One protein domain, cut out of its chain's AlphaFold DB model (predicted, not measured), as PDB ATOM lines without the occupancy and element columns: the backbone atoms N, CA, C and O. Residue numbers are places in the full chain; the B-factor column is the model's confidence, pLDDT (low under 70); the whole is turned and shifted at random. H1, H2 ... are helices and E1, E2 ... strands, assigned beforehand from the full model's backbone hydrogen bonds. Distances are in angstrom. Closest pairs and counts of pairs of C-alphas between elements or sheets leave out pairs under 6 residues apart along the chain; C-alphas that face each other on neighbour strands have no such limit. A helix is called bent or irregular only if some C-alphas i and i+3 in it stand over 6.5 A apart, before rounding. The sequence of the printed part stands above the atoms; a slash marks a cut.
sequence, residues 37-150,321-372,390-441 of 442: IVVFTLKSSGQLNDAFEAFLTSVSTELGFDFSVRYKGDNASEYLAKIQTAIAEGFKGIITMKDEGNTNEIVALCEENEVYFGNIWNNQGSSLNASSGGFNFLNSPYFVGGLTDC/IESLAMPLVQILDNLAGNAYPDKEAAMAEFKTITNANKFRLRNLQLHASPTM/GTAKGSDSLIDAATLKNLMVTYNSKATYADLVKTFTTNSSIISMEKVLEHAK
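This is residues 37 to 150, 321 to 372 and 390 to 441 of the 442 residues of an uncharacterized protein of Sphaerochaeta sp (UniProt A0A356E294). A twisted sheet of six parallel strands makes the core of a three-layer body, with H1 and H5 covering one face and H2 and H3 the other. Beyond the E5 and E6 side, the helical hairpin H6 and H7 lengthens the body, while H8 packs on H1 and H5, and H10 lies farthest from the middle. The 218 printed residues hold ten named helices and six named strands, in the order E1 H1 E2 H2 E3 H3 E4 H4 E5 H5 H6 H7 E6 H8 H9 H10, a mixed class. The whole is compact, with a radius of gyration of the C-alphas of 16.6 A and spans of 50 by 38 by 30 A.

The sheet runs E2, residues 66 to 71, E1, 37 to 41, E3, 93 to 97, E4, 116 to 122, E5, 143 to 148, and E6, 366 to 368. Across these neighbours in turn, N 39 and O 68, N 40 and O 95, N 118 and O 94, and N 121 and O 147 are each 2.9 A apart, and N 148 and O 367 2.8 A, within hydrogen-bond range. H5, residues 321 to 335, is on the sheet at a height of 7.3 A; its closest C-alphas to E4 are Pro 327 and Gly 118, 5.1 A. On the same face H1, residues 47 to 63, lies over E2 and touches H5 with residues 51 to 55 alone, C-alphas 52 and 321 being closest at 6.4 A. On the opposite face H2, residues 76 to 88, and H3, 103 to 112, touch at a shallow tilt of 18 degrees, closest at C-alphas 80 and 106, 6.8 A. H4, residues 136 to 139, only grazes the sheet. H7, residues 358 to 365, stands at the sheet's level and forms a hairpin with H6, 341 to 350, closest at C-alphas 361 and 350, 7.0 A. H8, residues 401 to 407, touches H1 at C-alphas 401 and 59, 5.0 A; H9, 417 to 423, touches H6 at 417 and 343, 5.9 A; H10, 433 to 439, touches no helix. O i to N i+4 pairs are within range throughout H2, H3, H7, H8, H9 and H10, but 11 of 13 in H1, 8 of 11 in H5 and 4 of 6 in H6; H4 is too short.

E1 begins at C-alpha 37 (232.440, -2.740, 36.630), and H10 ends at C-alpha 439 (220.801, 20.621, 49.444). H1 spans 23.8 A, H5 22.5 A and E2 17.3 A; H1 is irregular, with C-alphas 58 and 61 7.4 A apart.

C-alphas 352 and 441 are farthest apart, 51.3 A. Residues 151 to 320 and 373 to 389 are not printed, with gaps of 13.6 A and 12.1 A. The link E4 to H4 is long; residues 123 to 134 are among those under pLDDT 70.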
ATOM      1  N   ILE A  37     231.521  -3.413  35.700       98.56
ATOM      2  CA  ILE A  37     232.440  -2.740  36.630       98.56
ATOM      3  C   ILE A  37     232.267  -3.300  38.045       98.56
ATOM      4  O   ILE A  37     231.152  -3.372  38.552       98.56
ATOM      5  N   VAL A  38     233.346  -3.711  38.708       98.19
ATOM      6  CA  VAL A  38     233.291  -4.129  40.119       98.19
ATOM      7  C   VAL A  38     233.942  -3.077  41.002       98.19
ATOM      8  O   VAL A  38     235.009  -2.558  40.676       98.19
ATOM      9  N   VAL A  39     233.307  -2.785  42.133       96.88
ATOM     10  CA  VAL A  39     233.849  -1.930  43.188       96.88
ATOM     11  C   VAL A  39     234.136  -2.784  44.414       96.88
ATOM     12  O   VAL A  39     233.224  -3.393  44.971       96.88
ATOM     13  N   PHE A  40     235.399  -2.838  44.833       93.75
ATOM     14  CA  PHE A  40     235.813  -3.570  46.027       93.75
ATOM     15  C   PHE A  40     235.858  -2.668  47.264       93.75
ATOM     16  O   PHE A  40     236.662  -1.740  47.315       93.75
ATOM     17  N   THR A  41     235.039  -2.974  48.272       90.00
ATOM     18  CA  THR A  41     234.862  -2.180  49.493       90.00
ATOM     19  C   THR A  41     235.595  -2.741  50.707       90.00
ATOM     20  O   THR A  41     236.010  -3.902  50.746       90.00
ATOM     21  N   LEU A  42     235.747  -1.893  51.732       83.19
ATOM     22  CA  LEU A  42     236.435  -2.214  52.988       83.19
ATOM     23  C   LEU A  42     235.594  -3.033  53.974       83.19
ATOM     24  O   LEU A  42     236.152  -3.530  54.950       83.19
ATOM     25  N   LYS A  43     234.279  -3.158  53.756       81.75
ATOM     26  CA  LYS A  43     233.350  -3.837  54.669       81.75
ATOM     27  C   LYS A  43     232.506  -4.874  53.928       81.75
ATOM     28  O   LYS A  43     232.135  -4.683  52.771       81.75
ATOM     29  N   SER A  44     232.184  -5.973  54.608       84.31
ATOM     30  CA  SER A  44     231.320  -7.035  54.076       84.31
ATOM     31  C   SER A  44     229.874  -6.595  53.860       84.31
ATOM     32  O   SER A  44     229.206  -7.120  52.973       84.31
ATOM     33  N   SER A  45     229.415  -5.613  54.629       83.81
ATOM     34  CA  SER A  45     228.065  -5.056  54.582       83.81
ATOM     35  C   SER A  45     228.028  -3.668  55.226       83.81
ATOM     36  O   SER A  45     228.991  -3.258  55.883       83.81
ATOM     37  N   GLY A  46     226.885  -2.992  55.114       84.88
ATOM     38  CA  GLY A  46     226.574  -1.756  55.830       84.88
ATOM     39  C   GLY A  46     226.515  -0.537  54.919       84.88
ATOM     40  O   GLY A  46     226.758  -0.635  53.717       84.88
ATOM     41  N   GLN A  47     226.253   0.619  55.532       86.25
ATOM     42  CA  GLN A  47     225.912   1.863  54.839       86.25
ATOM     43  C   GLN A  47     226.878   2.241  53.709       86.25
ATOM     44  O   GLN A  47     226.449   2.746  52.680       86.25
ATOM     45  N   LEU A  48     228.181   2.000  53.884       86.44
ATOM     46  CA  LEU A  48     229.169   2.299  52.849       86.44
ATOM     47  C   LEU A  48     228.865   1.558  51.535       86.44
ATOM     48  O   LEU A  48     228.951   2.150  50.462       86.44
ATOM     49  N   ASN A  49     228.512   0.272  51.615       91.06
ATOM     50  CA  ASN A  49     228.190  -0.531  50.437       91.06
ATOM     51  C   ASN A  49     226.867  -0.058  49.827       91.06
ATOM     52  O   ASN A  49     226.816   0.185  48.624       91.06
ATOM     53  N   ASP A  50     225.852   0.161  50.666       93.69
ATOM     54  CA  ASP A  50     224.529   0.623  50.238       93.69
ATOM     55  C   ASP A  50     224.615   1.983  49.524       93.69
ATOM     56  O   ASP A  50     223.986   2.198  48.490       93.69
ATOM     57  N   ALA A  51     225.459   2.893  50.018       93.69
ATOM     58  CA  ALA A  51     225.686   4.194  49.404       93.69
ATOM     59  C   ALA A  51     226.404   4.099  48.047       93.69
ATOM     60  O   ALA A  51     226.029   4.805  47.106       93.69
ATOM     61  N   PHE A  52     227.398   3.211  47.900       95.00
ATOM     62  CA  PHE A  52     228.002   2.948  46.589       95.00
ATOM     63  C   PHE A  52     227.004   2.347  45.609       95.00
ATOM     64  O   PHE A  52     226.954   2.775  44.458       95.00
ATOM     65  N   GLU A  53     226.207   1.374  46.051       96.94
ATOM     66  CA  GLU A  53     225.167   0.773  45.221       96.94
ATOM     67  C   GLU A  53     224.137   1.817  44.790       96.94
ATOM     68  O   GLU A  53     223.781   1.870  43.613       96.94
ATOM     69  N   ALA A  54     223.715   2.696  45.698       97.56
ATOM     70  CA  ALA A  54     222.769   3.767  45.416       97.56
ATOM     71  C   ALA A  54     223.304   4.770  44.383       97.56
ATOM     72  O   ALA A  54     222.598   5.096  43.424       97.56
ATOM     73  N   PHE A  55     224.552   5.225  44.543       97.56
ATOM     74  CA  PHE A  55     225.211   6.109  43.580       97.56
ATOM     75  C   PHE A  55     225.391   5.436  42.210       97.56
ATOM     76  O   PHE A  55     225.044   6.001  41.178       97.56
ATOM     77  N   LEU A  56     225.887   4.197  42.172       98.19
ATOM     78  CA  LEU A  56     226.070   3.470  40.913       98.19
ATOM     79  C   LEU A  56     224.735   3.182  40.219       98.19
ATOM     80  O   LEU A  56     224.636   3.291  38.996       98.19
ATOM     81  N   THR A  57     223.686   2.874  40.980       98.19
ATOM     82  CA  THR A  57     222.329   2.679  40.456       98.19
ATOM     83  C   THR A  57     221.823   3.941  39.771       98.19
ATOM     84  O   THR A  57     221.289   3.842  38.666       98.19
ATOM     85  N   SER A  58     222.031   5.123  40.366       97.50
ATOM     86  CA  SER A  58     221.524   6.375  39.793       97.50
ATOM     87  C   SER A  58     222.209   6.784  38.490       97.50
ATOM     88  O   SER A  58     221.603   7.512  37.709       97.50
ATOM     89  N   VAL A  59     223.419   6.287  38.204       98.00
ATOM     90  CA  VAL A  59     224.168   6.669  36.990       98.00
ATOM     91  C   VAL A  59     224.314   5.545  35.954       98.00
ATOM     92  O   VAL A  59     224.463   5.821  34.764       98.00
ATOM     93  N   SER A  60     224.237   4.275  36.358       97.81
ATOM     94  CA  SER A  60     224.567   3.109  35.513       97.81
ATOM     95  C   SER A  60     223.738   2.969  34.240       97.81
ATOM     96  O   SER A  60     224.281   2.681  33.172       97.81
ATOM     97  N   THR A  61     222.427   3.202  34.322       96.31
ATOM     98  CA  THR A  61     221.542   3.087  33.153       96.31
ATOM     99  C   THR A  61     221.882   4.138  32.102       96.31
ATOM    100  O   THR A  61     221.971   3.816  30.918       96.31
ATOM    101  N   GLU A  62     222.115   5.374  32.537       96.50
ATOM    102  CA  GLU A  62     222.403   6.502  31.656       96.50
ATOM    103  C   GLU A  62     223.812   6.484  31.062       96.50
ATOM    104  O   GLU A  62     223.994   6.969  29.943       96.50
ATOM    105  N   LEU A  63     224.783   5.950  31.806       96.75
ATOM    106  CA  LEU A  63     226.174   5.795  31.375       96.75
ATOM    107  C   LEU A  63     226.447   4.440  30.703       96.75
ATOM    108  O   LEU A  63     227.541   4.210  30.198       96.75
ATOM    109  N   GLY A  64     225.461   3.541  30.679       96.19
ATOM    110  CA  GLY A  64     225.503   2.314  29.890       96.19
ATOM    111  C   GLY A  64     226.431   1.223  30.423       96.19
ATOM    112  O   GLY A  64     227.057   0.544  29.619       96.19
ATOM    113  N   PHE A  65     226.496   1.002  31.739       98.06
ATOM    114  CA  PHE A  65     227.305  -0.071  32.342       98.06
ATOM    115  C   PHE A  65     226.499  -0.926  33.330       98.06
ATOM    116  O   PHE A  65     225.455  -0.498  33.821       98.06
ATOM    117  N   ASP A  66     227.002  -2.125  33.623       98.25
ATOM    118  CA  ASP A  66     226.523  -2.984  34.712       98.25
ATOM    119  C   ASP A  66     227.559  -2.990  35.841       98.25
ATOM    120  O   ASP A  66     228.756  -2.826  35.589       98.25
ATOM    121  N   PHE A  67     227.138  -3.200  37.091       98.44
ATOM    122  CA  PHE A  67     228.071  -3.155  38.217       98.44
ATOM    123  C   PHE A  67     227.822  -4.185  39.315       98.44
ATOM    124  O   PHE A  67     226.781  -4.833  39.382       98.44
ATOM    125  N   SER A  68     228.821  -4.334  40.187       98.12
ATOM    126  CA  SER A  68     228.722  -5.068  41.445       98.12
ATOM    127  C   SER A  68     229.584  -4.395  42.509       98.12
ATOM    128  O   SER A  68     230.729  -4.034  42.239       98.12
ATOM    129  N   VAL A  69     229.054  -4.257  43.721       97.06
ATOM    130  CA  VAL A  69     229.808  -3.824  44.903       97.06
ATOM    131  C   VAL A  69     230.131  -5.064  45.732       97.06
ATOM    132  O   VAL A  69     229.265  -5.903  45.974       97.06
ATOM    133  N   ARG A  70     231.402  -5.256  46.094       95.12
ATOM    134  CA  ARG A  70     231.873  -6.484  46.749       95.12
ATOM    135  C   ARG A  70     232.869  -6.183  47.839       95.12
ATOM    136  O   ARG A  70     233.726  -5.330  47.691       95.12
ATOM    137  N   TYR A  71     232.856  -6.984  48.887       92.56
ATOM    138  CA  TYR A  71     233.893  -6.906  49.900       92.56
ATOM    139  C   TYR A  71     235.243  -7.399  49.387       92.56
ATOM    140  O   TYR A  71     235.329  -8.509  48.845       92.56
ATOM    141  N   LYS A  72     236.294  -6.608  49.625       89.44
ATOM    142  CA  LYS A  72     237.664  -6.908  49.199       89.44
ATOM    143  C   LYS A  72     238.299  -8.107  49.912       89.44
ATOM    144  O   LYS A  72     239.235  -8.675  49.373       89.44
ATOM    145  N   GLY A  73     237.811  -8.494  51.092       87.94
ATOM    146  CA  GLY A  73     238.458  -9.505  51.937       87.94
ATOM    147  C   GLY A  73     239.366  -8.923  53.027       87.94
ATOM    148  O   GLY A  73     239.714  -7.733  53.029       87.94
ATOM    149  N   ASP A  74     239.764  -9.785  53.959       82.75
ATOM    150  CA  ASP A  74     240.465  -9.398  55.191       82.75
ATOM    151  C   ASP A  74     241.988  -9.282  55.022       82.75
ATOM    152  O   ASP A  74     242.679  -8.704  55.867       82.75
ATOM    153  N   ASN A  75     242.531  -9.847  53.940       81.75
ATOM    154  CA  ASN A  75     243.969  -9.922  53.688       81.75
ATOM    155  C   ASN A  75     244.310  -9.835  52.189       81.75
ATOM    156  O   ASN A  75     243.448  -9.986  51.325       81.75
ATOM    157  N   ALA A  76     245.594  -9.613  51.891       81.06
ATOM    158  CA  ALA A  76     246.095  -9.424  50.529       81.06
ATOM    159  C   ALA A  76     245.830 -10.624  49.596       81.06
ATOM    160  O   ALA A  76     245.507 -10.425  48.425       81.06
ATOM    161  N   SER A  77     245.939 -11.858  50.100       85.75
ATOM    162  CA  SER A  77     245.754 -13.075  49.294       85.75
ATOM    163  C   SER A  77     244.293 -13.296  48.912       85.75
ATOM    164  O   SER A  77     243.996 -13.577  47.753       85.75
ATOM    165  N   GLU A  78     243.372 -13.134  49.865       89.69
ATOM    166  CA  GLU A  78     241.932 -13.189  49.592       89.69
ATOM    167  C   GLU A  78     241.527 -12.107  48.588       89.69
ATOM    168  O   GLU A  78     240.748 -12.351  47.665       89.69
ATOM    169  N   TYR A  79     242.106 -10.919  48.742       88.25
ATOM    170  CA  TYR A  79     241.817  -9.792  47.880       88.25
ATOM    171  C   TYR A  79     242.243 -10.032  46.428       88.25
ATOM    172  O   TYR A  79     241.440  -9.849  45.510       88.25
ATOM    173  N   LEU A  80     243.461 -10.534  46.214       89.56
ATOM    174  CA  LEU A  80     243.925 -10.921  44.883       89.56
ATOM    175  C   LEU A  80     243.042 -12.020  44.264       89.56
ATOM    176  O   LEU A  80     242.658 -11.912  43.100       89.56
ATOM    177  N   ALA A  81     242.652 -13.035  45.042       93.25
ATOM    178  CA  ALA A  81     241.781 -14.112  44.566       93.25
ATOM    179  C   ALA A  81     240.392 -13.602  44.133       93.25
ATOM    180  O   ALA A  81     239.827 -14.057  43.132       93.25
ATOM    181  N   LYS A  82     239.838 -12.618  44.848       95.12
ATOM    182  CA  LYS A  82     238.570 -11.970  44.479       95.12
ATOM    183  C   LYS A  82     238.688 -11.151  43.195       95.12
ATOM    184  O   LYS A  82     237.755 -11.166  42.393       95.12
ATOM    185  N   ILE A  83     239.821 -10.488  42.970       95.00
ATOM    186  CA  ILE A  83     240.103  -9.784  41.710       95.00
ATOM    187  C   ILE A  83     240.187 -10.779  40.551       95.00
ATOM    188  O   ILE A  83     239.493 -10.599  39.554       95.00
ATOM    189  N   GLN A  84     240.945 -11.869  40.702       96.69
ATOM    190  CA  GLN A  84     241.018 -12.946  39.704       96.69
ATOM    191  C   GLN A  84     239.628 -13.509  39.373       96.69
ATOM    192  O   GLN A  84     239.291 -13.707  38.206       96.69
ATOM    193  N   THR A  85     238.795 -13.708  40.397       98.19
ATOM    194  CA  THR A  85     237.410 -14.171  40.232       98.19
ATOM    195  C   THR A  85     236.569 -13.162  39.448       98.19
ATOM    196  O   THR A  85     235.874 -13.543  38.512       98.19
ATOM    197  N   ALA A  86     236.658 -11.866  39.765       98.00
ATOM    198  CA  ALA A  86     235.946 -10.834  39.013       98.00
ATOM    199  C   ALA A  86     236.393 -10.780  37.539       98.00
ATOM    200  O   ALA A  86     235.559 -10.702  36.638       98.00
ATOM    201  N   ILE A  87     237.693 -10.894  37.264       98.19
ATOM    202  CA  ILE A  87     238.203 -10.969  35.889       98.19
ATOM    203  C   ILE A  87     237.596 -12.180  35.157       98.19
ATOM    204  O   ILE A  87     237.061 -12.031  34.057       98.19
ATOM    205  N   ALA A  88     237.589 -13.358  35.791       97.81
ATOM    206  CA  ALA A  88     236.995 -14.575  35.231       97.81
ATOM    207  C   ALA A  88     235.472 -14.463  34.994       97.81
ATOM    208  O   ALA A  88     234.943 -15.049  34.053       97.81
ATOM    209  N   GLU A  89     234.764 -13.669  35.801       97.56
ATOM    210  CA  GLU A  89     233.333 -13.360  35.647       97.56
ATOM    211  C   GLU A  89     233.033 -12.283  34.580       97.56
ATOM    212  O   GLU A  89     231.878 -11.857  34.416       97.56
ATOM    213  N   GLY A  90     234.057 -11.820  33.859       97.44
ATOM    214  CA  GLY A  90     233.933 -10.899  32.732       97.44
ATOM    215  C   GLY A  90     233.864  -9.420  33.112       97.44
ATOM    216  O   GLY A  90     233.402  -8.615  32.303       97.44
ATOM    217  N   PHE A  91     234.293  -9.040  34.320       98.38
ATOM    218  CA  PHE A  91     234.442  -7.627  34.668       98.38
ATOM    219  C   PHE A  91     235.561  -6.978  33.841       98.38
ATOM    220  O   PHE A  91     236.621  -7.563  33.634       98.38
ATOM    221  N   LYS A  92     235.299  -5.767  33.344       98.00
ATOM    222  CA  LYS A  92     236.196  -4.980  32.481       98.00
ATOM    223  C   LYS A  92     236.676  -3.676  33.110       98.00
ATOM    224  O   LYS A  92     237.615  -3.067  32.606       98.00
ATOM    225  N   GLY A  93     236.085  -3.313  34.242       98.25
ATOM    226  CA  GLY A  93     236.591  -2.292  35.142       98.25
ATOM    227  C   GLY A  93     236.630  -2.798  36.574       98.25
ATOM    228  O   GLY A  93     235.692  -3.456  37.027       98.25
ATOM    229  N   ILE A  94     237.698  -2.467  37.286       97.50
ATOM    230  CA  ILE A  94     237.868  -2.758  38.707       97.50
ATOM    231  C   ILE A  94     238.220  -1.451  39.410       97.50
ATOM    232  O   ILE A  94     239.223  -0.818  39.091       97.50
ATOM    233  N   ILE A  95     237.398  -1.048  40.376       95.56
ATOM    234  CA  ILE A  95     237.684   0.085  41.256       95.56
ATOM    235  C   ILE A  95     237.878  -0.438  42.666       95.56
ATOM    236  O   ILE A  95     237.124  -1.283  43.148       95.56
ATOM    237  N   THR A  96     238.910   0.054  43.333       88.81
ATOM    238  CA  THR A  96     239.336  -0.502  44.613       88.81
ATOM    239  C   THR A  96     239.520   0.534  45.697       88.81
ATOM    240  O   THR A  96     239.771   1.706  45.422       88.81
ATOM    241  N   MET A  97     239.418   0.070  46.940       80.81
ATOM    242  CA  MET A  97     239.599   0.863  48.148       80.81
ATOM    243  C   MET A  97     240.709   0.238  48.985       80.81
ATOM    244  O   MET A  97     240.645  -0.964  49.225       80.81
ATOM    245  N   LYS A  98     241.674   1.050  49.445       70.44
ATOM    246  CA  LYS A  98     242.822   0.660  50.296       70.44
ATOM    247  C   LYS A  98     243.591  -0.590  49.822       70.44
ATOM    248  O   LYS A  98     243.125  -1.720  49.957       70.44
ATOM    249  N   ASP A  99     244.823  -0.409  49.355       65.56
ATOM    250  CA  ASP A  99     245.701  -1.538  49.051       65.56
ATOM    251  C   ASP A  99     246.258  -2.209  50.311       65.56
ATOM    252  O   ASP A  99     246.372  -1.611  51.381       65.56
ATOM    253  N   GLU A 100     246.600  -3.488  50.161       65.69
ATOM    254  CA  GLU A 100     247.360  -4.262  51.147       65.69
ATOM    255  C   GLU A 100     248.797  -4.488  50.620       65.69
ATOM    256  O   GLU A 100     249.390  -5.545  50.825       65.69
ATOM    257  N   GLY A 101     249.343  -3.518  49.868       67.94
ATOM    258  CA  GLY A 101     250.682  -3.577  49.268       67.94
ATOM    259  C   GLY A 101     250.806  -4.361  47.952       67.94
ATOM    260  O   GLY A 101     251.922  -4.553  47.474       67.94
ATOM    261  N   ASN A 102     249.696  -4.794  47.345       77.75
ATOM    262  CA  ASN A 102     249.656  -5.636  46.138       77.75
ATOM    263  C   ASN A 102     249.254  -4.892  44.846       77.75
ATOM    264  O   ASN A 102     248.981  -5.526  43.830       77.75
ATOM    265  N   THR A 103     249.245  -3.554  44.843       81.50
ATOM    266  CA  THR A 103     248.807  -2.736  43.692       81.50
ATOM    267  C   THR A 103     249.550  -3.070  42.395       81.50
ATOM    268  O   THR A 103     248.916  -3.193  41.352       81.50
ATOM    269  N   ASN A 104     250.873  -3.278  42.443       83.38
ATOM    270  CA  ASN A 104     251.651  -3.665  41.255       83.38
ATOM    271  C   ASN A 104     251.207  -5.015  40.676       83.38
ATOM    272  O   ASN A 104     251.047  -5.134  39.465       83.38
ATOM    273  N   GLU A 105     250.996  -6.013  41.533       87.25
ATOM    274  CA  GLU A 105     250.556  -7.352  41.125       87.25
ATOM    275  C   GLU A 105     249.138  -7.320  40.546       87.25
ATOM    276  O   GLU A 105     248.876  -7.915  39.504       87.25
ATOM    277  N   ILE A 106     248.239  -6.567  41.180       89.44
ATOM    278  CA  ILE A 106     246.867  -6.396  40.703       89.44
ATOM    279  C   ILE A 106     246.838  -5.707  39.337       89.44
ATOM    280  O   ILE A 106     246.137  -6.165  38.442       89.44
ATOM    281  N   VAL A 107     247.580  -4.609  39.164       91.31
ATOM    282  CA  VAL A 107     247.586  -3.871  37.895       91.31
ATOM    283  C   VAL A 107     248.206  -4.709  36.778       91.31
ATOM    284  O   VAL A 107     247.654  -4.725  35.683       91.31
ATOM    285  N   ALA A 108     249.272  -5.465  37.058       92.31
ATOM    286  CA  ALA A 108     249.839  -6.405  36.091       92.31
ATOM    287  C   ALA A 108     248.820  -7.480  35.671       92.31
ATOM    288  O   ALA A 108     248.621  -7.708  34.482       92.31
ATOM    289  N   LEU A 109     248.105  -8.076  36.632       94.88
ATOM    290  CA  LEU A 109     247.042  -9.043  36.352       94.88
ATOM    291  C   LEU A 109     245.911  -8.431  35.504       94.88
ATOM    292  O   LEU A 109     245.398  -9.072  34.587       94.88
ATOM    293  N   CYS A 110     245.505  -7.201  35.810       96.50
ATOM    294  CA  CYS A 110     244.499  -6.469  35.044       96.50
ATOM    295  C   CYS A 110     244.960  -6.199  33.603       96.50
ATOM    296  O   CYS A 110     244.192  -6.421  32.667       96.50
ATOM    297  N   GLU A 111     246.216  -5.792  33.415       96.38
ATOM    298  CA  GLU A 111     246.828  -5.569  32.101       96.38
ATOM    299  C   GLU A 111     246.886  -6.852  31.263       96.38
ATOM    300  O   GLU A 111     246.469  -6.843  30.105       96.38
ATOM    301  N   GLU A 112     247.290  -7.977  31.858       97.56
ATOM    302  CA  GLU A 112     247.306  -9.295  31.204       97.56
ATOM    303  C   GLU A 112     245.918  -9.754  30.716       97.56
ATOM    304  O   GLU A 112     245.825 -10.592  29.820       97.56
ATOM    305  N   ASN A 113     244.840  -9.219  31.296       97.94
ATOM    306  CA  ASN A 113     243.458  -9.619  31.014       97.94
ATOM    307  C   ASN A 113     242.619  -8.521  30.336       97.94
ATOM    308  O   ASN A 113     241.398  -8.677  30.177       97.94
ATOM    309  N   GLU A 114     243.259  -7.422  29.932       97.19
ATOM    310  CA  GLU A 114     242.615  -6.261  29.317       97.19
ATOM    311  C   GLU A 114     241.447  -5.728  30.173       97.19
ATOM    312  O   GLU A 114     240.288  -5.655  29.736       97.19
ATOM    313  N   VAL A 115     241.742  -5.442  31.443       98.44
ATOM    314  CA  VAL A 115     240.803  -4.919  32.443       98.44
ATOM    315  C   VAL A 115     241.351  -3.611  32.989       98.44
ATOM    316  O   VAL A 115     242.487  -3.559  33.445       98.44
ATOM    317  N   TYR A 116     240.552  -2.545  32.975       98.31
ATOM    318  CA  TYR A 116     240.985  -1.267  33.535       98.31
ATOM    319  C   TYR A 116     240.855  -1.255  35.056       98.31
ATOM    320  O   TYR A 116     239.886  -1.762  35.624       98.31
ATOM    321  N   PHE A 117     241.821  -0.627  35.714       95.00
ATOM    322  CA  PHE A 117     241.933  -0.545  37.157       95.00
ATOM    323  C   PHE A 117     242.019   0.908  37.619       95.00
ATOM    324  O   PHE A 117     242.851   1.678  37.136       95.00
ATOM    325  N   GLY A 118     241.206   1.261  38.610       92.69
ATOM    326  CA  GLY A 118     241.290   2.526  39.329       92.69
ATOM    327  C   GLY A 118     241.172   2.335  40.838       92.69
ATOM    328  O   GLY A 118     240.819   1.262  41.337       92.69
ATOM    329  N   ASN A 119     241.462   3.389  41.592       87.94
ATOM    330  CA  ASN A 119     241.386   3.353  43.048       87.94
ATOM    331  C   ASN A 119     240.728   4.607  43.627       87.94
ATOM    332  O   ASN A 119     240.846   5.702  43.084       87.94
ATOM    333  N   ILE A 120     240.077   4.445  44.772       87.50
ATOM    334  CA  ILE A 120     239.596   5.537  45.617       87.50
ATOM    335  C   ILE A 120     240.026   5.295  47.053       87.50
ATOM    336  O   ILE A 120     240.162   4.151  47.485       87.50
ATOM    337  N   TRP A 121     240.259   6.379  47.783       78.75
ATOM    338  CA  TRP A 121     240.614   6.372  49.204       78.75
ATOM    339  C   TRP A 121     241.746   5.390  49.523       78.75
ATOM    340  O   TRP A 121     241.802   4.788  50.597       78.75
ATOM    341  N   ASN A 122     242.642   5.184  48.554       70.00
ATOM    342  CA  ASN A 122     243.834   4.407  48.802       70.00
ATOM    343  C   ASN A 122     244.882   5.332  49.401       70.00
ATOM    344  O   ASN A 122     245.068   6.461  48.947       70.00
ATOM    345  N   ASN A 123     245.576   4.822  50.398       60.16
ATOM    346  CA  ASN A 123     246.720   5.473  50.979       60.16
ATOM    347  C   ASN A 123     247.940   4.721  50.471       60.16
ATOM    348  O   ASN A 123     248.251   3.617  50.911       60.16
ATOM    349  N   GLN A 124     248.575   5.303  49.466       54.38
ATOM    350  CA  GLN A 124     249.640   4.643  48.716       54.38
ATOM    351  C   GLN A 124     250.973   4.734  49.488       54.38
ATOM    352  O   GLN A 124     252.025   4.361  48.978       54.38
ATOM    353  N   GLY A 125     250.946   5.197  50.748       47.69
ATOM    354  CA  GLY A 125     252.056   5.103  51.695       47.69
ATOM    355  C   GLY A 125     252.593   3.677  51.883       47.69
ATOM    356  O   GLY A 125     253.801   3.499  52.035       47.69
ATOM    357  N   SER A 126     251.742   2.649  51.789       46.03
ATOM    358  CA  SER A 126     252.146   1.233  51.836       46.03
ATOM    359  C   SER A 126     252.807   0.754  50.540       46.03
ATOM    360  O   SER A 126     253.804   0.030  50.586       46.03
ATOM    361  N   SER A 127     252.307   1.182  49.379       45.12
ATOM    362  CA  SER A 127     252.872   0.885  48.054       45.12
ATOM    363  C   SER A 127     254.104   1.743  47.710       45.12
ATOM    364  O   SER A 127     254.856   1.399  46.798       45.12
ATOM    365  N   LEU A 128     254.385   2.790  48.495       45.12
ATOM    366  CA  LEU A 128     255.629   3.570  48.490       45.12
ATOM    367  C   LEU A 128     256.835   2.832  49.095       45.12
ATOM    368  O   LEU A 128     257.975   3.254  48.866       45.12
ATOM    369  N   ASN A 129     256.630   1.753  49.858       43.53
ATOM    370  CA  ASN A 129     257.755   0.982  50.381       43.53
ATOM    371  C   ASN A 129     258.464   0.251  49.238       43.53
ATOM    372  O   ASN A 129     257.861  -0.507  48.489       43.53
ATOM    373  N   ALA A 130     259.783   0.431  49.133       38.25
ATOM    374  CA  ALA A 130     260.619  -0.180  48.095       38.25
ATOM    375  C   ALA A 130     260.480  -1.718  47.991       38.25
ATOM    376  O   ALA A 130     260.818  -2.295  46.960       38.25
ATOM    377  N   SER A 131     259.955  -2.378  49.028       39.91
ATOM    378  CA  SER A 131     259.668  -3.814  49.062       39.91
ATOM    379  C   SER A 131     258.478  -4.263  48.202       39.91
ATOM    380  O   SER A 131     258.366  -5.457  47.953       39.91
ATOM    381  N   SER A 132     257.603  -3.358  47.738       48.72
ATOM    382  CA  SER A 132     256.417  -3.676  46.911       48.72
ATOM    383  C   SER A 132     256.632  -3.481  45.400       48.72
ATOM    384  O   SER A 132     255.703  -3.663  44.613       48.72
ATOM    385  N   GLY A 133     257.835  -3.075  44.971       52.56
ATOM    386  CA  GLY A 133     258.135  -2.741  43.570       52.56
ATOM    387  C   GLY A 133     257.912  -1.269  43.188       52.56
ATOM    388  O   GLY A 133     258.146  -0.903  42.038       52.56
ATOM    389  N   GLY A 134     257.517  -0.400  44.128       66.69
ATOM    390  CA  GLY A 134     257.381   1.044  43.896       66.69
ATOM    391  C   GLY A 134     256.223   1.413  42.959       66.69
ATOM    392  O   GLY A 134     255.164   0.797  42.999       66.69
ATOM    393  N   PHE A 135     256.416   2.421  42.101       73.31
ATOM    394  CA  PHE A 135     255.378   2.990  41.224       73.31
ATOM    395  C   PHE A 135     255.257   2.315  39.843       73.31
ATOM    396  O   PHE A 135     254.836   2.958  38.883       73.31
ATOM    397  N   ASN A 136     255.650   1.047  39.696       78.56
ATOM    398  CA  ASN A 136     255.666   0.393  38.380       78.56
ATOM    399  C   ASN A 136     254.278   0.341  37.726       78.56
ATOM    400  O   ASN A 136     254.182   0.528  36.515       78.56
ATOM    401  N   PHE A 137     253.222   0.178  38.526       83.00
ATOM    402  CA  PHE A 137     251.830   0.210  38.083       83.00
ATOM    403  C   PHE A 137     251.437   1.502  37.353       83.00
ATOM    404  O   PHE A 137     250.559   1.461  36.499       83.00
ATOM    405  N   LEU A 138     252.105   2.634  37.625       84.31
ATOM    406  CA  LEU A 138     251.839   3.907  36.940       84.31
ATOM    407  C   LEU A 138     252.209   3.880  35.449       84.31
ATOM    408  O   LEU A 138     251.808   4.785  34.720       84.31
ATOM    409  N   ASN A 139     252.992   2.890  35.003       82.31
ATOM    410  CA  ASN A 139     253.308   2.696  33.585       82.31
ATOM    411  C   ASN A 139     252.209   1.960  32.823       82.31
ATOM    412  O   ASN A 139     252.226   1.969  31.594       82.31
ATOM    413  N   SER A 140     251.317   1.264  33.529       88.88
ATOM    414  CA  SER A 140     250.330   0.426  32.869       88.88
ATOM    415  C   SER A 140     249.266   1.307  32.216       88.88
ATOM    416  O   SER A 140     248.660   2.124  32.914       88.88
ATOM    417  N   PRO A 141     248.964   1.130  30.917       91.25
ATOM    418  CA  PRO A 141     247.849   1.832  30.280       91.25
ATOM    419  C   PRO A 141     246.490   1.395  30.850       91.25
ATOM    420  O   PRO A 141     245.487   2.074  30.650       91.25
ATOM    421  N   TYR A 142     246.450   0.276  31.581       95.06
ATOM    422  CA  TYR A 142     245.257  -0.209  32.265       95.06
ATOM    423  C   TYR A 142     245.070   0.404  33.653       95.06
ATOM    424  O   TYR A 142     244.006   0.238  34.245       95.06
ATOM    425  N   PHE A 143     246.047   1.155  34.167       92.88
ATOM    426  CA  PHE A 143     245.865   1.968  35.360       92.88
ATOM    427  C   PHE A 143     245.285   3.333  34.976       92.88
ATOM    428  O   PHE A 143     245.968   4.182  34.410       92.88
ATOM    429  N   VAL A 144     244.014   3.580  35.304       92.88
ATOM    430  CA  VAL A 144     243.361   4.849  34.942       92.88
ATOM    431  C   VAL A 144     243.687   5.989  35.908       92.88
ATOM    432  O   VAL A 144     243.374   7.142  35.622       92.88
ATOM    433  N   GLY A 145     244.333   5.705  37.037       88.56
ATOM    434  CA  GLY A 145     244.489   6.662  38.126       88.56
ATOM    435  C   GLY A 145     243.403   6.526  39.185       88.56
ATOM    436  O   GLY A 145     242.632   5.562  39.221       88.56
ATOM    437  N   GLY A 146     243.342   7.508  40.075       88.06
ATOM    438  CA  GLY A 146     242.418   7.443  41.190       88.06
ATOM    439  C   GLY A 146     242.552   8.575  42.186       88.06
ATOM    440  O   GLY A 146     243.320   9.521  42.003       88.06
ATOM    441  N   LEU A 147     241.794   8.433  43.265       85.12
ATOM    442  CA  LEU A 147     241.791   9.380  44.362       85.12
ATOM    443  C   LEU A 147     242.441   8.769  45.601       85.12
ATOM    444  O   LEU A 147     242.113   7.654  46.014       85.12
ATOM    445  N   THR A 148     243.384   9.492  46.192       78.12
ATOM    446  CA  THR A 148     244.009   9.113  47.458       78.12
ATOM    447  C   THR A 148     243.151   9.566  48.626       78.12
ATOM    448  O   THR A 148     242.396  10.546  48.540       78.12
ATOM    449  N   ASP A 149     243.241   8.819  49.725       71.69
ATOM    450  CA  ASP A 149     242.584   9.212  50.964       71.69
ATOM    451  C   ASP A 149     243.335  10.389  51.579       71.69
ATOM    452  O   ASP A 149     244.400  10.220  52.165       71.69
ATOM    453  N   CYS A 150     242.773  11.589  51.440       57.00
ATOM    454  CA  CYS A 150     243.100  12.759  52.250       57.00
ATOM    455  C   CYS A 150     244.556  13.279  52.228       57.00
ATOM    456  O   CYS A 150     244.831  14.284  52.877       57.00
ATOM    457  N   ILE A 321     231.240   9.664  48.687       90.12
ATOM    458  CA  ILE A 321     230.995   8.459  47.867       90.12
ATOM    459  C   ILE A 321     231.267   8.729  46.383       90.12
ATOM    460  O   ILE A 321     231.836   7.896  45.678       90.12
ATOM    461  N   GLU A 322     230.957   9.944  45.940       91.25
ATOM    462  CA  GLU A 322     231.145  10.463  44.588       91.25
ATOM    463  C   GLU A 322     232.617  10.465  44.141       91.25
ATOM    464  O   GLU A 322     232.892  10.540  42.946       91.25
ATOM    465  N   SER A 323     233.576  10.288  45.061       88.44
ATOM    466  CA  SER A 323     234.982  10.008  44.728       88.44
ATOM    467  C   SER A 323     235.125   8.826  43.753       88.44
ATOM    468  O   SER A 323     236.050   8.796  42.943       88.44
ATOM    469  N   LEU A 324     234.195   7.861  43.788       92.12
ATOM    470  CA  LEU A 324     234.134   6.729  42.857       92.12
ATOM    471  C   LEU A 324     234.053   7.155  41.385       92.12
ATOM    472  O   LEU A 324     234.522   6.439  40.500       92.12
ATOM    473  N   ALA A 325     233.460   8.314  41.111       94.62
ATOM    474  CA  ALA A 325     233.147   8.736  39.759       94.62
ATOM    475  C   ALA A 325     234.391   9.038  38.912       94.62
ATOM    476  O   ALA A 325     234.378   8.760  37.716       94.62
ATOM    477  N   MET A 326     235.477   9.548  39.504       93.69
ATOM    478  CA  MET A 326     236.691   9.879  38.747       93.69
ATOM    479  C   MET A 326     237.332   8.650  38.071       93.69
ATOM    480  O   MET A 326     237.571   8.702  36.860       93.69
ATOM    481  N   PRO A 327     237.639   7.542  38.776       94.94
ATOM    482  CA  PRO A 327     238.115   6.338  38.102       94.94
ATOM    483  C   PRO A 327     237.029   5.687  37.233       94.94
ATOM    484  O   PRO A 327     237.357   5.183  36.165       94.94
ATOM    485  N   LEU A 328     235.746   5.742  37.622       97.62
ATOM    486  CA  LEU A 328     234.644   5.191  36.820       97.62
ATOM    487  C   LEU A 328     234.562   5.830  35.426       97.62
ATOM    488  O   LEU A 328     234.565   5.117  34.427       97.62
ATOM    489  N   VAL A 329     234.529   7.162  35.356       97.06
ATOM    490  CA  VAL A 329     234.463   7.929  34.104       97.06
ATOM    491  C   VAL A 329     235.635   7.583  33.187       97.06
ATOM    492  O   VAL A 329     235.433   7.288  32.011       97.06
ATOM    493  N   GLN A 330     236.851   7.528  33.735       97.25
ATOM    494  CA  GLN A 330     238.032   7.179  32.949       97.25
ATOM    495  C   GLN A 330     237.989   5.735  32.444       97.25
ATOM    496  O   GLN A 330     238.360   5.499  31.298       97.25
ATOM    497  N   ILE A 331     237.531   4.778  33.259       98.25
ATOM    498  CA  ILE A 331     237.355   3.384  32.830       98.25
ATOM    499  C   ILE A 331     236.350   3.299  31.677       98.25
ATOM    500  O   ILE A 331     236.623   2.634  30.683       98.25
ATOM    501  N   LEU A 332     235.202   3.971  31.788       98.12
ATOM    502  CA  LEU A 332     234.161   3.935  30.761       98.12
ATOM    503  C   LEU A 332     234.624   4.570  29.444       98.12
ATOM    504  O   LEU A 332     234.402   3.979  28.390       98.12
ATOM    505  N   ASP A 333     235.312   5.716  29.493       97.69
ATOM    506  CA  ASP A 333     235.889   6.333  28.293       97.69
ATOM    507  C   ASP A 333     236.916   5.412  27.629       97.69
ATOM    508  O   ASP A 333     236.847   5.178  26.424       97.69
ATOM    509  N   ASN A 334     237.810   4.814  28.417       97.19
ATOM    510  CA  ASN A 334     238.807   3.880  27.905       97.19
ATOM    511  C   ASN A 334     238.166   2.635  27.264       97.19
ATOM    512  O   ASN A 334     238.574   2.215  26.182       97.19
ATOM    513  N   LEU A 335     237.119   2.073  27.877       96.94
ATOM    514  CA  LEU A 335     236.364   0.946  27.313       96.94
ATOM    515  C   LEU A 335     235.627   1.312  26.016       96.94
ATOM    516  O   LEU A 335     235.419   0.440  25.173       96.94
ATOM    517  N   ALA A 336     235.267   2.583  25.840       96.00
ATOM    518  CA  ALA A 336     234.720   3.122  24.597       96.00
ATOM    519  C   ALA A 336     235.801   3.482  23.555       96.00
ATOM    520  O   ALA A 336     235.467   3.945  22.466       96.00
ATOM    521  N   GLY A 337     237.087   3.267  23.862       95.38
ATOM    522  CA  GLY A 337     238.212   3.607  22.987       95.38
ATOM    523  C   GLY A 337     238.581   5.092  22.988       95.38
ATOM    524  O   GLY A 337     239.273   5.549  22.079       95.38
ATOM    525  N   ASN A 338     238.122   5.845  23.988       95.94
ATOM    526  CA  ASN A 338     238.394   7.266  24.152       95.94
ATOM    527  C   ASN A 338     239.477   7.502  25.213       95.94
ATOM    528  O   ASN A 338     239.576   6.787  26.208       95.94
ATOM    529  N   ALA A 339     240.263   8.557  25.017       91.12
ATOM    530  CA  ALA A 339     241.257   9.033  25.972       91.12
ATOM    531  C   ALA A 339     241.182  10.559  26.083       91.12
ATOM    532  O   ALA A 339     240.733  11.238  25.157       91.12
ATOM    533  N   TYR A 340     241.649  11.099  27.206       95.06
ATOM    534  CA  TYR A 340     241.709  12.540  27.437       95.06
ATOM    535  C   TYR A 340     242.964  13.125  26.773       95.06
ATOM    536  O   TYR A 340     244.072  12.793  27.206       95.06
ATOM    537  N   PRO A 341     242.845  14.003  25.755       92.81
ATOM    538  CA  PRO A 341     244.008  14.476  25.001       92.81
ATOM    539  C   PRO A 341     245.043  15.217  25.856       92.81
ATOM    540  O   PRO A 341     246.246  15.087  25.632       92.81
ATOM    541  N   ASP A 342     244.588  15.982  26.848       95.44
ATOM    542  CA  ASP A 342     245.448  16.711  27.779       95.44
ATOM    543  C   ASP A 342     246.183  15.773  28.748       95.44
ATOM    544  O   ASP A 342     247.361  15.997  29.042       95.44
ATOM    545  N   LYS A 343     245.543  14.676  29.179       93.31
ATOM    546  CA  LYS A 343     246.207  13.624  29.964       93.31
ATOM    547  C   LYS A 343     247.270  12.904  29.140       93.31
ATOM    548  O   LYS A 343     248.387  12.752  29.622       93.31
ATOM    549  N   GLU A 344     246.956  12.502  27.908       91.00
ATOM    550  CA  GLU A 344     247.901  11.821  27.009       91.00
ATOM    551  C   GLU A 344     249.139  12.681  26.727       91.00
ATOM    552  O   GLU A 344     250.276  12.208  26.816       91.00
ATOM    553  N   ALA A 345     248.933  13.975  26.459       91.94
ATOM    554  CA  ALA A 345     250.024  14.922  26.268       91.94
ATOM    555  C   ALA A 345     250.932  15.012  27.507       91.94
ATOM    556  O   ALA A 345     252.156  14.986  27.371       91.94
ATOM    557  N   ALA A 346     250.350  15.058  28.711       90.81
ATOM    558  CA  ALA A 346     251.111  15.069  29.959       90.81
ATOM    559  C   ALA A 346     251.834  13.733  30.218       90.81
ATOM    560  O   ALA A 346     252.995  13.724  30.624       90.81
ATOM    561  N   MET A 347     251.181  12.598  29.944       88.50
ATOM    562  CA  MET A 347     251.753  11.253  30.100       88.50
ATOM    563  C   MET A 347     252.946  11.016  29.164       88.50
ATOM    564  O   MET A 347     253.902  10.334  29.539       88.50
ATOM    565  N   ALA A 348     252.955  11.632  27.977       87.75
ATOM    566  CA  ALA A 348     254.047  11.518  27.011       87.75
ATOM    567  C   ALA A 348     255.403  12.047  27.526       87.75
ATOM    568  O   ALA A 348     256.447  11.639  27.008       87.75
ATOM    569  N   GLU A 349     255.420  12.899  28.561       85.56
ATOM    570  CA  GLU A 349     256.652  13.345  29.233       85.56
ATOM    571  C   GLU A 349     257.329  12.232  30.057       85.56
ATOM    572  O   GLU A 349     258.503  12.347  30.420       85.56
ATOM    573  N   PHE A 350     256.614  11.140  30.350       83.81
ATOM    574  CA  PHE A 350     257.031  10.095  31.288       83.81
ATOM    575  C   PHE A 350     257.388   8.761  30.622       83.81
ATOM    576  O   PHE A 350     257.416   7.737  31.298       83.81
ATOM    577  N   LYS A 351     257.749   8.764  29.326       75.25
ATOM    578  CA  LYS A 351     258.175   7.554  28.579       75.25
ATOM    579  C   LYS A 351     259.243   6.717  29.296       75.25
ATOM    580  O   LYS A 351     259.287   5.506  29.109       75.25
ATOM    581  N   THR A 352     260.084   7.359  30.111       75.19
ATOM    582  CA  THR A 352     260.996   6.683  31.039       75.19
ATOM    583  C   THR A 352     260.763   7.206  32.454       75.19
ATOM    584  O   THR A 352     261.048   8.374  32.750       75.19
ATOM    585  N   ILE A 353     260.299   6.339  33.358       71.81
ATOM    586  CA  ILE A 353     260.250   6.662  34.785       71.81
ATOM    587  C   ILE A 353     261.662   6.622  35.366       71.81
ATOM    588  O   ILE A 353     262.407   5.654  35.237       71.81
ATOM    589  N   THR A 354     262.011   7.689  36.067       73.50
ATOM    590  CA  THR A 354     263.237   7.849  36.838       73.50
ATOM    591  C   THR A 354     262.880   8.161  38.288       73.50
ATOM    592  O   THR A 354     261.776   8.611  38.602       73.50
ATOM    593  N   ASN A 355     263.844   8.017  39.200       69.12
ATOM    594  CA  ASN A 355     263.656   8.476  40.579       69.12
ATOM    595  C   ASN A 355     263.323   9.976  40.677       69.12
ATOM    596  O   ASN A 355     262.663  10.374  41.632       69.12
ATOM    597  N   ALA A 356     263.743  10.780  39.693       70.75
ATOM    598  CA  ALA A 356     263.509  12.218  39.662       70.75
ATOM    599  C   ALA A 356     262.085  12.598  39.217       70.75
ATOM    600  O   ALA A 356     261.572  13.624  39.657       70.75
ATOM    601  N   ASN A 357     261.431  11.799  38.364       77.50
ATOM    602  CA  ASN A 357     260.110  12.137  37.811       77.50
ATOM    603  C   ASN A 357     258.956  11.256  38.330       77.50
ATOM    604  O   ASN A 357     257.803  11.640  38.155       77.50
ATOM    605  N   LYS A 358     259.228  10.140  39.026       73.88
ATOM    606  CA  LYS A 358     258.184   9.219  39.523       73.88
ATOM    607  C   LYS A 358     257.112   9.891  40.389       73.88
ATOM    608  O   LYS A 358     255.940   9.557  40.284       73.88
ATOM    609  N   PHE A 359     257.490  10.882  41.199       74.69
ATOM    610  CA  PHE A 359     256.537  11.634  42.024       74.69
ATOM    611  C   PHE A 359     255.680  12.602  41.202       74.69
ATOM    612  O   PHE A 359     254.508  12.791  41.509       74.69
ATOM    613  N   ARG A 360     256.230  13.174  40.119       80.69
ATOM    614  CA  ARG A 360     255.444  13.980  39.171       80.69
ATOM    615  C   ARG A 360     254.411  13.111  38.451       80.69
ATOM    616  O   ARG A 360     253.268  13.531  38.335       80.69
ATOM    617  N   LEU A 361     254.788  11.897  38.040       81.69
ATOM    618  CA  LEU A 361     253.849  10.943  37.446       81.69
ATOM    619  C   LEU A 361     252.764  10.509  38.442       81.69
ATOM    620  O   LEU A 361     251.591  10.476  38.080       81.69
ATOM    621  N   ARG A 362     253.133  10.242  39.706       81.38
ATOM    622  CA  ARG A 362     252.165   9.990  40.788       81.38
ATOM    623  C   ARG A 362     251.151  11.124  40.859       81.38
ATOM    624  O   ARG A 362     249.964  10.853  40.801       81.38
ATOM    625  N   ASN A 363     251.604  12.374  40.923       80.31
ATOM    626  CA  ASN A 363     250.718  13.537  41.051       80.31
ATOM    627  C   ASN A 363     249.858  13.805  39.806       80.31
ATOM    628  O   ASN A 363     248.866  14.515  39.897       80.31
ATOM    629  N   LEU A 364     250.226  13.262  38.642       86.44
ATOM    630  CA  LEU A 364     249.397  13.339  37.440       86.44
ATOM    631  C   LEU A 364     248.218  12.353  37.494       86.44
ATOM    632  O   LEU A 364     247.126  12.671  37.023       86.44
ATOM    633  N   GLN A 365     248.428  11.155  38.043       86.94
ATOM    634  CA  GLN A 365     247.446  10.061  38.004       86.94
ATOM    635  C   GLN A 365     246.688   9.854  39.322       86.94
ATOM    636  O   GLN A 365     245.611   9.262  39.325       86.94
ATOM    637  N   LEU A 366     247.243  10.325  40.436       83.62
ATOM    638  CA  LEU A 366     246.687  10.191  41.775       83.62
ATOM    639  C   LEU A 366     246.489  11.571  42.390       83.62
ATOM    640  O   LEU A 366     247.450  12.325  42.549       83.62
ATOM    641  N   HIS A 367     245.247  11.861  42.772       83.31
ATOM    642  CA  HIS A 367     244.856  13.157  43.324       83.31
ATOM    643  C   HIS A 367     244.184  12.999  44.679       83.31
ATOM    644  O   HIS A 367     243.568  11.975  44.950       83.31
ATOM    645  N   ALA A 368     244.259  14.012  45.535       80.12
ATOM    646  CA  ALA A 368     243.560  13.958  46.811       80.12
ATOM    647  C   ALA A 368     242.046  14.098  46.627       80.12
ATOM    648  O   ALA A 368     241.573  15.025  45.964       80.12
ATOM    649  N   SER A 369     241.301  13.202  47.275       80.38
ATOM    650  CA  SER A 369     239.841  13.289  47.345       80.38
ATOM    651  C   SER A 369     239.400  14.597  48.030       80.38
ATOM    652  O   SER A 369     240.079  15.060  48.961       80.38
ATOM    653  N   PRO A 370     238.249  15.181  47.652       79.69
ATOM    654  CA  PRO A 370     237.583  16.190  48.465       79.69
ATOM    655  C   PRO A 370     237.253  15.616  49.844       79.69
ATOM    656  O   PRO A 370     237.105  14.405  50.023       79.69
ATOM    657  N   THR A 371     237.144  16.500  50.831       80.06
ATOM    658  CA  THR A 371     236.838  16.126  52.212       80.06
ATOM    659  C   THR A 371     235.538  16.776  52.665       80.06
ATOM    660  O   THR A 371     235.307  17.966  52.462       80.06
ATOM    661  N   MET A 372     234.687  15.972  53.295       83.88
ATOM    662  CA  MET A 372     233.510  16.413  54.031       83.88
ATOM    663  C   MET A 372     233.918  16.543  55.492       83.88
ATOM    664  O   MET A 372     234.315  15.550  56.103       83.88
ATOM    665  N   GLY A 390     224.864   9.163  53.849       89.56
ATOM    666  CA  GLY A 390     223.902   9.053  54.948       89.56
ATOM    667  C   GLY A 390     222.603   8.338  54.572       89.56
ATOM    668  O   GLY A 390     222.095   7.537  55.354       89.56
ATOM    669  N   THR A 391     222.080   8.579  53.366       93.00
ATOM    670  CA  THR A 391     220.720   8.150  52.999       93.00
ATOM    671  C   THR A 391     220.650   6.857  52.196       93.00
ATOM    672  O   THR A 391     219.576   6.259  52.131       93.00
ATOM    673  N   ALA A 392     221.754   6.436  51.564       93.69
ATOM    674  CA  ALA A 392     221.772   5.382  50.545       93.69
ATOM    675  C   ALA A 392     220.720   5.600  49.437       93.69
ATOM    676  O   ALA A 392     220.134   4.656  48.906       93.69
ATOM    677  N   LYS A 393     220.470   6.862  49.068       95.38
ATOM    678  CA  LYS A 393     219.605   7.226  47.943       95.38
ATOM    679  C   LYS A 393     220.421   7.947  46.888       95.38
ATOM    680  O   LYS A 393     221.008   8.992  47.146       95.38
ATOM    681  N   GLY A 394     220.405   7.418  45.668       94.00
ATOM    682  CA  GLY A 394     221.147   8.011  44.557       94.00
ATOM    683  C   GLY A 394     220.666   9.413  44.160       94.00
ATOM    684  O   GLY A 394     221.435  10.147  43.551       94.00
ATOM    685  N   SER A 395     219.436   9.802  44.533       93.38
ATOM    686  CA  SER A 395     218.912  11.170  44.374       93.38
ATOM    687  C   SER A 395     219.625  12.203  45.244       93.38
ATOM    688  O   SER A 395     219.606  13.381  44.911       93.38
ATOM    689  N   ASP A 396     220.252  11.761  46.336       94.38
ATOM    690  CA  ASP A 396     220.940  12.629  47.296       94.38
ATOM    691  C   ASP A 396     222.454  12.672  47.014       94.38
ATOM    692  O   ASP A 396     223.244  13.176  47.816       94.38
ATOM    693  N   SER A 397     222.872  12.111  45.874       93.31
ATOM    694  CA  SER A 397     224.211  12.292  45.323       93.31
ATOM    695  C   SER A 397     224.396  13.750  44.915       93.31
ATOM    696  O   SER A 397     223.522  14.349  44.289       93.31
ATOM    697  N   LEU A 398     225.566  14.313  45.207       91.12
ATOM    698  CA  LEU A 398     225.930  15.664  44.769       91.12
ATOM    699  C   LEU A 398     226.259  15.731  43.270       91.12
ATOM    700  O   LEU A 398     226.479  16.814  42.727       91.12
ATOM    701  N   ILE A 399     226.326  14.576  42.603       92.19
ATOM    702  CA  ILE A 399     226.617  14.443  41.177       92.19
ATOM    703  C   ILE A 399     225.610  13.506  40.515       92.19
ATOM    704  O   ILE A 399     225.355  12.402  41.001       92.19
ATOM    705  N   ASP A 400     225.098  13.934  39.365       93.69
ATOM    706  CA  ASP A 400     224.172  13.183  38.525       93.69
ATOM    707  C   ASP A 400     224.832  12.674  37.227       93.69
ATOM    708  O   ASP A 400     225.966  13.016  36.875       93.69
ATOM    709  N   ALA A 401     224.105  11.838  36.483       96.50
ATOM    710  CA  ALA A 401     224.589  11.276  35.225       96.50
ATOM    711  C   ALA A 401     224.843  12.347  34.151       96.50
ATOM    712  O   ALA A 401     225.765  12.198  33.349       96.50
ATOM    713  N   ALA A 402     224.065  13.434  34.134       96.50
ATOM    714  CA  ALA A 402     224.243  14.531  33.184       96.50
ATOM    715  C   ALA A 402     225.583  15.254  33.400       96.50
ATOM    716  O   ALA A 402     226.318  15.508  32.443       96.50
ATOM    717  N   THR A 403     225.936  15.516  34.658       95.56
ATOM    718  CA  THR A 403     227.234  16.075  35.045       95.56
ATOM    719  C   THR A 403     228.366  15.145  34.619       95.56
ATOM    720  O   THR A 403     229.329  15.605  34.007       95.56
ATOM    721  N   LEU A 404     228.237  13.832  34.849       96.94
ATOM    722  CA  LEU A 404     229.252  12.860  34.425       96.94
ATOM    723  C   LEU A 404     229.408  12.794  32.903       96.94
ATOM    724  O   LEU A 404     230.533  12.815  32.413       96.94
ATOM    725  N   LYS A 405     228.311  12.803  32.136       97.19
ATOM    726  CA  LYS A 405     228.358  12.846  30.664       97.19
ATOM    727  C   LYS A 405     229.113  14.071  30.151       97.19
ATOM    728  O   LYS A 405     229.890  13.955  29.210       97.19
ATOM    729  N   ASN A 406     228.947  15.231  30.786       96.75
ATOM    730  CA  ASN A 406     229.691  16.435  30.406       96.75
ATOM    731  C   ASN A 406     231.205  16.312  30.643       96.75
ATOM    732  O   ASN A 406     231.973  16.999  29.968       96.75
ATOM    733  N   LEU A 407     231.628  15.449  31.570       96.44
ATOM    734  CA  LEU A 407     233.033  15.188  31.894       96.44
ATOM    735  C   LEU A 407     233.632  14.017  31.103       96.44
ATOM    736  O   LEU A 407     234.843  13.851  31.129       96.44
ATOM    737  N   MET A 408     232.812  13.229  30.406       97.62
ATOM    738  CA  MET A 408     233.237  12.064  29.628       97.62
ATOM    739  C   MET A 408     233.510  12.428  28.172       97.62
ATOM    740  O   MET A 408     232.642  12.984  27.494       97.62
ATOM    741  N   VAL A 409     234.661  12.008  27.643       97.31
ATOM    742  CA  VAL A 409     235.013  12.209  26.224       97.31
ATOM    743  C   VAL A 409     234.008  11.510  25.301       97.31
ATOM    744  O   VAL A 409     233.664  12.035  24.243       97.31
ATOM    745  N   THR A 410     233.472  10.367  25.741       96.38
ATOM    746  CA  THR A 410     232.453   9.584  25.023       96.38
ATOM    747  C   THR A 410     231.196  10.391  24.683       96.38
ATOM    748  O   THR A 410     230.603  10.184  23.625       96.38
ATOM    749  N   TYR A 411     230.785  11.317  25.554       96.06
ATOM    750  CA  TYR A 411     229.566  12.117  25.377       96.06
ATOM    751  C   TYR A 411     229.858  13.582  25.039       96.06
ATOM    752  O   TYR A 411     229.029  14.254  24.425       96.06
ATOM    753  N   ASN A 412     231.037  14.079  25.410       96.81
ATOM    754  CA  ASN A 412     231.487  15.436  25.162       96.81
ATOM    755  C   ASN A 412     232.943  15.427  24.677       96.81
ATOM    756  O   ASN A 412     233.877  15.380  25.472       96.81
ATOM    757  N   SER A 413     233.154  15.588  23.369       94.75
ATOM    758  CA  SER A 413     234.497  15.605  22.763       94.75
ATOM    759  C   SER A 413     235.394  16.768  23.210       94.75
ATOM    760  O   SER A 413     236.572  16.801  22.859       94.75
ATOM    761  N   LYS A 414     234.850  17.737  23.960       96.00
ATOM    762  CA  LYS A 414     235.598  18.846  24.566       96.00
ATOM    763  C   LYS A 414     235.953  18.609  26.035       96.00
ATOM    764  O   LYS A 414     236.569  19.488  26.629       96.00
ATOM    765  N   ALA A 415     235.534  17.491  26.630       96.69
ATOM    766  CA  ALA A 415     235.876  17.163  28.006       96.69
ATOM    767  C   ALA A 415     237.398  17.035  28.170       96.69
ATOM    768  O   ALA A 415     238.084  16.480  27.308       96.69
ATOM    769  N   THR A 416     237.923  17.555  29.281       96.62
ATOM    770  CA  THR A 416     239.355  17.516  29.599       96.62
ATOM    771  C   THR A 416     239.598  16.765  30.901       96.62
ATOM    772  O   THR A 416     238.748  16.741  31.797       96.62
ATOM    773  N   TYR A 417     240.778  16.162  31.031       95.38
ATOM    774  CA  TYR A 417     241.177  15.524  32.280       95.38
ATOM    775  C   TYR A 417     241.336  16.560  33.391       95.38
ATOM    776  O   TYR A 417     240.993  16.287  34.539       95.38
ATOM    777  N   ALA A 418     241.784  17.772  33.059       93.75
ATOM    778  CA  ALA A 418     241.828  18.886  33.999       93.75
ATOM    779  C   ALA A 418     240.448  19.220  34.603       93.75
ATOM    780  O   ALA A 418     240.357  19.432  35.814       93.75
ATOM    781  N   ASP A 419     239.376  19.228  33.804       92.94
ATOM    782  CA  ASP A 419     238.009  19.465  34.298       92.94
ATOM    783  C   ASP A 419     237.519  18.320  35.190       92.94
ATOM    784  O   ASP A 419     236.902  18.559  36.236       92.94
ATOM    785  N   LEU A 420     237.852  17.077  34.822       93.12
ATOM    786  CA  LEU A 420     237.573  15.899  35.641       93.12
ATOM    787  C   LEU A 420     238.272  16.009  37.006       93.12
ATOM    788  O   LEU A 420     237.620  15.954  38.047       93.12
ATOM    789  N   VAL A 421     239.588  16.240  37.012       91.44
ATOM    790  CA  VAL A 421     240.392  16.413  38.233       91.44
ATOM    791  C   VAL A 421     239.843  17.556  39.085       91.44
ATOM    792  O   VAL A 421     239.639  17.395  40.286       91.44
ATOM    793  N   LYS A 422     239.541  18.712  38.489       89.62
ATOM    794  CA  LYS A 422     239.001  19.865  39.222       89.62
ATOM    795  C   LYS A 422     237.665  19.551  39.906       89.62
ATOM    796  O   LYS A 422     237.417  20.039  41.006       89.62
ATOM    797  N   THR A 423     236.823  18.733  39.279       89.69
ATOM    798  CA  THR A 423     235.514  18.343  39.826       89.69
ATOM    799  C   THR A 423     235.635  17.417  41.036       89.69
ATOM    800  O   THR A 423     234.822  17.502  41.955       89.69
ATOM    801  N   PHE A 424     236.655  16.560  41.069       88.06
ATOM    802  CA  PHE A 424     236.784  15.472  42.043       88.06
ATOM    803  C   PHE A 424     237.957  15.621  43.016       88.06
ATOM    804  O   PHE A 424     238.375  14.636  43.619       88.06
ATOM    805  N   THR A 425     238.500  16.826  43.189       81.88
ATOM    806  CA  THR A 425     239.620  17.083  44.114       81.88
ATOM    807  C   THR A 425     239.283  18.144  45.156       81.88
ATOM    808  O   THR A 425     238.189  18.697  45.162       81.88
ATOM    809  N   THR A 426     240.218  18.428  46.067       67.56
ATOM    810  CA  THR A 426     240.076  19.320  47.236       67.56
ATOM    811  C   THR A 426     239.433  20.685  46.966       67.56
ATOM    812  O   THR A 426     238.846  21.265  47.873       67.56
ATOM    813  N   ASN A 427     239.523  21.196  45.738       65.44
ATOM    814  CA  ASN A 427     238.947  22.485  45.341       65.44
ATOM    815  C   ASN A 427     237.599  22.342  44.613       65.44
ATOM    816  O   ASN A 427     237.180  23.263  43.908       65.44
ATOM    817  N   SER A 428     236.947  21.185  44.735       75.69
ATOM    818  CA  SER A 428     235.650  20.946  44.120       75.69
ATOM    819  C   SER A 428     234.615  21.916  44.674       75.69
ATOM    820  O   SER A 428     234.365  21.976  45.876       75.69
ATOM    821  N   SER A 429     233.963  22.648  43.774       69.44
ATOM    822  CA  SER A 429     232.790  23.464  44.090       69.44
ATOM    823  C   SER A 429     231.481  22.670  44.028       69.44
ATOM    824  O   SER A 429     230.411  23.259  44.164       69.44
ATOM    825  N   ILE A 430     231.552  21.370  43.732       78.75
ATOM    826  CA  ILE A 430     230.393  20.500  43.482       78.75
ATOM    827  C   ILE A 430     230.255  19.472  44.607       78.75
ATOM    828  O   ILE A 430     229.148  19.172  45.038       78.75
ATOM    829  N   ILE A 431     231.379  18.980  45.128       82.38
ATOM    830  CA  ILE A 431     231.412  17.948  46.159       82.38
ATOM    831  C   ILE A 431     232.033  18.540  47.427       82.38
ATOM    832  O   ILE A 431     233.246  18.483  47.629       82.38
ATOM    833  N   SER A 432     231.200  19.141  48.275       83.94
ATOM    834  CA  SER A 432     231.635  19.764  49.527       83.94
ATOM    835  C   SER A 432     230.544  19.730  50.594       83.94
ATOM    836  O   SER A 432     229.361  19.561  50.291       83.94
ATOM    837  N   MET A 433     230.933  19.941  51.855       87.06
ATOM    838  CA  MET A 433     229.967  20.013  52.954       87.06
ATOM    839  C   MET A 433     229.037  21.227  52.805       87.06
ATOM    840  O   MET A 433     227.866  21.163  53.168       87.06
ATOM    841  N   GLU A 434     229.525  22.317  52.208       86.50
ATOM    842  CA  GLU A 434     228.698  23.477  51.865       86.50
ATOM    843  C   GLU A 434     227.571  23.087  50.900       86.50
ATOM    844  O   GLU A 434     226.430  23.495  51.103       86.50
ATOM    845  N   LYS A 435     227.851  22.225  49.912       87.88
ATOM    846  CA  LYS A 435     226.829  21.709  48.989       87.88
ATOM    847  C   LYS A 435     225.818  20.790  49.657       87.88
ATOM    848  O   LYS A 435     224.629  20.918  49.383       87.88
ATOM    849  N   VAL A 436     226.252  19.948  50.593       88.31
ATOM    850  CA  VAL A 436     225.328  19.158  51.426       88.31
ATOM    851  C   VAL A 436     224.381  20.080  52.209       88.31
ATOM    852  O   VAL A 436     223.171  19.868  52.225       88.31
ATOM    853  N   LEU A 437     224.908  21.150  52.810       88.88
ATOM    854  CA  LEU A 437     224.107  22.135  53.546       88.88
ATOM    855  C   LEU A 437     223.175  22.958  52.643       88.88
ATOM    856  O   LEU A 437     222.116  23.390  53.094       88.88
ATOM    857  N   GLU A 438     223.558  23.219  51.394       88.75
ATOM    858  CA  GLU A 438     222.683  23.847  50.398       88.75
ATOM    859  C   GLU A 438     221.533  22.916  49.996       88.75
ATOM    860  O   GLU A 438     220.390  23.366  49.957       88.75
ATOM    861  N   HIS A 439     221.818  21.633  49.749       85.81
ATOM    862  CA  HIS A 439     220.801  20.621  49.444       85.81
ATOM    863  C   HIS A 439     219.797  20.450  50.587       85.81
ATOM    864  O   HIS A 439     218.604  20.358  50.333       85.81
ATOM    865  N   ALA A 440     220.249  20.492  51.843       86.94
ATOM    866  CA  ALA A 440     219.376  20.369  53.013       86.94
ATOM    867  C   ALA A 440     218.359  21.519  53.186       86.94
ATOM    868  O   ALA A 440     217.467  21.433  54.027       86.94
ATOM    869  N   LYS A 441     218.504  22.623  52.437       85.81
ATOM    870  CA  LYS A 441     217.595  23.784  52.488       85.81
ATOM    871  C   LYS A 441     216.511  23.760  51.407       85.81
ATOM    872  O   LYS A 441     215.643  24.634  51.439       85.81
TER     873      LYS A 441